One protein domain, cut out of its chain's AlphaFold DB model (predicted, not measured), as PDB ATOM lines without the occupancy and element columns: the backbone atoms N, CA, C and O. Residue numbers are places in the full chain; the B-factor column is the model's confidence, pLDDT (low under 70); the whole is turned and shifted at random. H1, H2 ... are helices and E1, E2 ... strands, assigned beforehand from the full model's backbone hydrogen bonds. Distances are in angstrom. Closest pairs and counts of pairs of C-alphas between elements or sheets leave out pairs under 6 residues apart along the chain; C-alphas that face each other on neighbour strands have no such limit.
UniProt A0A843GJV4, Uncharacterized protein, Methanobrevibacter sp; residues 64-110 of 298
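This is residues 64 to 110 of the 298 residues of an uncharacterized protein of Methanobrevibacter sp (UniProt A0A843GJV4). The short helix H1 lies at one end of an elongated body, and a two-stranded hairpin, E1 and E2, reaches to the other; the longer helix H2 lies to one side, near H1 and running nearly the same way. The printed part has 47 residues, with H1, E1, E2 and H2 in that order, an antiparallel sheet E1 - E2, and a mixed class. It is compact, with a radius of gyration of the C-alphas of 10.2 A, and spans 29 by 19 by 16 A.

Start at H1, residues 64 to 70; it is near H2, residues 98 to 108, with 7 pairs of C-alphas within 10 A. E1, residues 79 to 82, and E2, residues 88 to 91, form an antiparallel hairpin at 142 degrees; find N 79 and O 91 within hydrogen-bond range at 2.9 A. H1 and E2 are apart, as are E1 and H2. In H1 and H2 every O i to N i+4 pair is within hydrogen-bond range.

Find C-alpha 64 at (20.023, -4.899, 32.917), where H1 begins its 9.7 A. E1 measures 9.8 A and E2 9.5 A. H2 runs 15.2 A to C-alpha 108 at (26.128, 5.016, 34.379).

The farthest C-alphas, Ser 66 and Glu 85, are 30.1 A apart. The printed part has no cut and no long link. Confidence is under 70 in 10 residues, among them 85 to 87.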
ATOM      1  N   ILE A  64      19.788  -6.086  32.086       78.69
ATOM      2  CA  ILE A  64      20.023  -4.899  32.917       78.69
ATOM      3  C   ILE A  64      20.915  -5.206  34.132       78.69
ATOM      4  O   ILE A  64      21.798  -4.419  34.441       78.69
ATOM      5  N   THR A  65      20.750  -6.350  34.801       78.25
ATOM      6  CA  THR A  65      21.626  -6.780  35.907       78.25
ATOM      7  C   THR A  65      23.076  -6.942  35.450       78.25
ATOM      8  O   THR A  65      23.988  -6.482  36.133       78.25
ATOM      9  N   SER A  66      23.303  -7.558  34.288       77.25
ATOM     10  CA  SER A  66      24.642  -7.694  33.704       77.25
ATOM     11  C   SER A  66      25.228  -6.338  33.292       77.25
ATOM     12  O   SER A  66      26.399  -6.075  33.569       77.25
ATOM     13  N   TYR A  67      24.410  -5.435  32.739       78.44
ATOM     14  CA  TYR A  67      24.809  -4.056  32.448       78.44
ATOM     15  C   TYR A  67      25.226  -3.284  33.715       78.44
ATOM     16  O   TYR A  67      26.323  -2.725  33.765       78.44
ATOM     17  N   LEU A  68      24.413  -3.335  34.775       79.38
ATOM     18  CA  LEU A  68      24.707  -2.721  36.074       79.38
ATOM     19  C   LEU A  68      26.006  -3.280  36.679       79.38
ATOM     20  O   LEU A  68      26.867  -2.502  37.086       79.38
ATOM     21  N   LYS A  69      26.205  -4.606  36.637       78.19
ATOM     22  CA  LYS A  69      27.453  -5.262  37.065       78.19
ATOM     23  C   LYS A  69      28.668  -4.795  36.257       78.19
ATOM     24  O   LYS A  69      29.700  -4.495  36.851       78.19
ATOM     25  N   SER A  70      28.557  -4.670  34.930       72.06
ATOM     26  CA  SER A  70      29.663  -4.175  34.086       72.06
ATOM     27  C   SER A  70      30.012  -2.700  34.311       72.06
ATOM     28  O   SER A  70      31.163  -2.319  34.121       72.06
ATOM     29  N   HIS A  71      29.051  -1.891  34.767       69.50
ATOM     30  CA  HIS A  71      29.240  -0.480  35.114       69.50
ATOM     31  C   HIS A  71      29.485  -0.251  36.625       69.50
ATOM     32  O   HIS A  71      29.446   0.884  37.093       69.50
ATOM     33  N   GLY A  72      29.791  -1.309  37.392       64.19
ATOM     34  CA  GLY A  72      30.304  -1.213  38.769       64.19
ATOM     35  C   GLY A  72      29.301  -1.472  39.900       64.19
ATOM     36  O   GLY A  72      29.691  -1.443  41.068       64.19
ATOM     37  N   ILE A  73      28.035  -1.772  39.597       75.06
ATOM     38  CA  ILE A  73      27.008  -2.115  40.594       75.06
ATOM     39  C   ILE A  73      26.900  -3.641  40.712       75.06
ATOM     40  O   ILE A  73      26.150  -4.297  39.991       75.06
ATOM     41  N   SER A  74      27.670  -4.215  41.639       66.69
ATOM     42  CA  SER A  74      27.765  -5.672  41.831       66.69
ATOM     43  C   SER A  74      26.482  -6.333  42.355       66.69
ATOM     44  O   SER A  74      26.250  -7.508  42.068       66.69
ATOM     45  N   ASP A  75      25.660  -5.601  43.115       74.69
ATOM     46  CA  ASP A  75      24.372  -6.069  43.638       74.69
ATOM     47  C   ASP A  75      23.248  -5.085  43.252       74.69
ATOM     48  O   ASP A  75      23.130  -4.016  43.858       74.69
ATOM     49  N   PRO A  76      22.404  -5.414  42.254       66.44
ATOM     50  CA  PRO A  76      21.315  -4.539  41.820       66.44
ATOM     51  C   PRO A  76      20.178  -4.442  42.848       66.44
ATOM     52  O   PRO A  76      19.309  -3.588  42.701       66.44
ATOM     53  N   THR A  77      20.156  -5.295  43.881       72.62
ATOM     54  CA  THR A  77      19.116  -5.280  44.925       72.62
ATOM     55  C   THR A  77      19.428  -4.314  46.076       72.62
ATOM     56  O   THR A  77      18.604  -4.149  46.976       72.62
ATOM     57  N   LYS A  78      20.614  -3.684  46.052       76.06
ATOM     58  CA  LYS A  78      21.184  -2.866  47.136       76.06
ATOM     59  C   LYS A  78      21.874  -1.607  46.603       76.06
ATOM     60  O   LYS A  78      23.032  -1.328  46.921       76.06
ATOM     61  N   ILE A  79      21.180  -0.854  45.757       75.25
ATOM     62  CA  ILE A  79      21.701   0.398  45.206       75.25
ATOM     63  C   ILE A  79      21.503   1.516  46.226       75.25
ATOM     64  O   ILE A  79      20.433   1.652  46.816       75.25
ATOM     65  N   GLN A  80      22.548   2.314  46.435       77.06
ATOM     66  CA  GLN A  80      22.471   3.541  47.220       77.06
ATOM     67  C   GLN A  80      21.856   4.637  46.348       77.06
ATOM     68  O   GLN A  80      22.441   5.015  45.334       77.06
ATOM     69  N   PHE A  81      20.676   5.117  46.727       70.94
ATOM     70  CA  PHE A  81      19.931   6.155  46.021       70.94
ATOM     71  C   PHE A  81      19.745   7.371  46.930       70.94
ATOM     72  O   PHE A  81      19.368   7.217  48.091       70.94
ATOM     73  N   GLU A  82      20.014   8.571  46.417       73.00
ATOM     74  CA  GLU A  82      19.726   9.818  47.130       73.00
ATOM     75  C   GLU A  82      18.267  10.223  46.878       73.00
ATOM     76  O   GLU A  82      17.853  10.420  45.737       73.00
ATOM     77  N   ASN A  83      17.479  10.312  47.948       69.81
ATOM     78  CA  ASN A  83      16.068  10.683  47.895       69.81
ATOM     79  C   ASN A  83      15.865  12.211  47.801       69.81
ATOM     80  O   ASN A  83      16.783  12.996  48.044       69.81
ATOM     81  N   ASP A  84      14.631  12.647  47.517       70.50
ATOM     82  CA  ASP A  84      14.250  14.068  47.359       70.50
ATOM     83  C   ASP A  84      14.564  14.975  48.578       70.50
ATOM     84  O   ASP A  84      14.505  16.202  48.468       70.50
ATOM     85  N   GLU A  85      14.877  14.404  49.750       64.12
ATOM     86  CA  GLU A  85      15.262  15.132  50.969       64.12
ATOM     87  C   GLU A  85      16.789  15.135  51.227       64.12
ATOM     88  O   GLU A  85      17.237  15.692  52.235       64.12
ATOM     89  N   GLY A  86      17.599  14.562  50.325       61.09
ATOM     90  CA  GLY A  86      19.063  14.470  50.438       61.09
ATOM     91  C   GLY A  86      19.553  13.355  51.373       61.09
ATOM     92  O   GLY A  86      20.634  13.452  51.960       61.09
ATOM     93  N   GLY A  87      18.730  12.325  51.592       66.50
ATOM     94  CA  GLY A  87      19.084  11.123  52.349       66.50
ATOM     95  C   GLY A  87      19.456   9.963  51.426       66.50
ATOM     96  O   GLY A  87      18.813   9.765  50.403       66.50
ATOM     97  N   ILE A  88      20.471   9.180  51.797       75.25
ATOM     98  CA  ILE A  88      20.875   7.979  51.049       75.25
ATOM     99  C   ILE A  88      20.110   6.769  51.592       75.25
ATOM    100  O   ILE A  88      20.328   6.370  52.739       75.25
ATOM    101  N   ASP A  89      19.266   6.171  50.754       74.62
ATOM    102  CA  ASP A  89      18.522   4.942  51.033       74.62
ATOM    103  C   ASP A  89      19.086   3.761  50.221       74.62
ATOM    104  O   ASP A  89      19.554   3.917  49.095       74.62
ATOM    105  N   GLU A  90      19.039   2.555  50.794       80.19
ATOM    106  CA  GLU A  90      19.439   1.304  50.131       80.19
ATOM    107  C   GLU A  90      18.200   0.628  49.521       80.19
ATOM    108  O   GLU A  90      17.333   0.135  50.250       80.19
ATOM    109  N   VAL A  91      18.100   0.625  48.188       78.38
ATOM    110  CA  VAL A  91      16.905   0.194  47.439       78.38
ATOM    111  C   VAL A  91      17.239  -0.768  46.293       78.38
ATOM    112  O   VAL A  91      18.318  -0.725  45.702       78.38
ATOM    113  N   ASP A  92      16.291  -1.641  45.952       80.88
ATOM    114  CA  ASP A  92      16.390  -2.528  44.788       80.88
ATOM    115  C   ASP A  92      16.148  -1.722  43.505       80.88
ATOM    116  O   ASP A  92      15.127  -1.036  43.390       80.88
ATOM    117  N   PHE A  93      17.035  -1.847  42.514       79.56
ATOM    118  CA  PHE A  93      16.883  -1.239  41.192       79.56
ATOM    119  C   PHE A  93      15.502  -1.506  40.581       79.56
ATOM    120  O   PHE A  93      14.879  -0.612  40.009       79.56
ATOM    121  N   LYS A  94      14.982  -2.731  40.737       81.25
ATOM    122  CA  LYS A  94      13.675  -3.134  40.197       81.25
ATOM    123  C   LYS A  94      12.492  -2.502  40.941       81.25
ATOM    124  O   LYS A  94      11.374  -2.548  40.426       81.25
ATOM    125  N   SER A  95      12.724  -1.918  42.120       80.62
ATOM    126  CA  SER A  95      11.717  -1.220  42.934       80.62
ATOM    127  C   SER A  95      11.614   0.285  42.647       80.62
ATOM    128  O   SER A  95      10.569   0.875  42.928       80.62
ATOM    129  N   LEU A  96      12.648   0.881  42.042       80.38
ATOM    130  CA  LEU A  96      12.640   2.261  41.548       80.38
ATOM    131  C   LEU A  96      11.595   2.456  40.438       80.38
ATOM    132  O   LEU A  96      11.221   1.512  39.734       80.38
ATOM    133  N   SER A  97      11.146   3.692  40.222       83.88
ATOM    134  CA  SER A  97      10.310   4.027  39.070       83.88
ATOM    135  C   SER A  97      11.088   3.911  37.755       83.88
ATOM    136  O   SER A  97      12.315   3.971  37.706       83.88
ATOM    137  N   LYS A  98      10.363   3.793  36.637       81.56
ATOM    138  CA  LYS A  98      10.974   3.721  35.297       81.56
ATOM    139  C   LYS A  98      11.765   4.974  34.913       81.56
ATOM    140  O   LYS A  98      12.599   4.894  34.020       81.56
ATOM    141  N   GLU A  99      11.460   6.112  35.532       80.94
ATOM    142  CA  GLU A  99      12.151   7.377  35.292       80.94
ATOM    143  C   GLU A  99      13.476   7.398  36.064       80.94
ATOM    144  O   GLU A  99      14.520   7.592  35.455       80.94
ATOM    145  N   GLU A 100      13.467   7.037  37.351       79.88
ATOM    146  CA  GLU A 100      14.679   6.893  38.179       79.88
ATOM    147  C   GLU A 100      15.628   5.809  37.640       79.88
ATOM    148  O   GLU A 100      16.828   6.051  37.514       79.88
ATOM    149  N   GLN A 101      15.097   4.645  37.234       81.44
ATOM    150  CA  GLN A 101      15.876   3.592  36.563       81.44
ATOM    151  C   GLN A 101      16.558   4.119  35.294       81.44
ATOM    152  O   GLN A 101      17.713   3.789  35.032       81.44
ATOM    153  N   LEU A 102      15.859   4.936  34.497       79.50
ATOM    154  CA  LEU A 102      16.417   5.503  33.271       79.50
ATOM    155  C   LEU A 102      17.476   6.570  33.575       79.50
ATOM    156  O   LEU A 102      18.504   6.574  32.908       79.50
ATOM    157  N   THR A 103      17.264   7.416  34.586       79.50
ATOM    158  CA  THR A 103      18.243   8.414  35.043       79.50
ATOM    159  C   THR A 103      19.532   7.746  35.524       79.50
ATOM    160  O   THR A 103      20.603   8.105  35.045       79.50
ATOM    161  N   MET A 104      19.445   6.705  36.364       75.38
ATOM    162  CA  MET A 104      20.622   5.929  36.787       75.38
ATOM    163  C   MET A 104      21.354   5.298  35.601       75.38
ATOM    164  O   MET A 104      22.576   5.362  35.518       75.38
ATOM    165  N   LEU A 105      20.624   4.696  34.655       79.06
ATOM    166  CA  LEU A 105      21.236   4.115  33.458       79.06
ATOM    167  C   LEU A 105      21.860   5.189  32.552       79.06
ATOM    168  O   LEU A 105      22.881   4.924  31.923       79.06
ATOM    169  N   GLN A 106      21.297   6.399  32.491       77.00
ATOM    170  CA  GLN A 106      21.875   7.540  31.773       77.00
ATOM    171  C   GLN A 106      23.132   8.090  32.455       77.00
ATOM    172  O   GLN A 106      24.056   8.493  31.760       77.00
ATOM    173  N   GLU A 107      23.199   8.060  33.784       75.44
ATOM    174  CA  GLU A 107      24.375   8.463  34.559       75.44
ATOM    175  C   GLU A 107      25.500   7.416  34.472       75.44
ATOM    176  O   GLU A 107      26.646   7.763  34.206       75.44
ATOM    177  N   LEU A 108      25.175   6.123  34.563       72.44
ATOM    178  CA  LEU A 108      26.128   5.016  34.379       72.44
ATOM    179  C   LEU A 108      26.630   4.889  32.929       72.44
ATOM    180  O   LEU A 108      27.761   4.451  32.702       72.44
ATOM    181  N   SER A 109      25.802   5.267  31.949       67.12
ATOM    182  CA  SER A 109      26.180   5.351  30.529       67.12
ATOM    183  C   SER A 109      26.745   6.715  30.123       67.12
ATOM    184  O   SER A 109      27.189   6.863  28.980       67.12
ATOM    185  N   ALA A 110      26.768   7.699  31.032       66.38
ATOM    186  CA  ALA A 110      27.389   8.987  30.776       66.38
ATOM    187  C   ALA A 110      28.870   8.738  30.503       66.38
ATOM    188  O   ALA A 110      29.636   8.323  31.371       66.38
TER     189      ALA A 110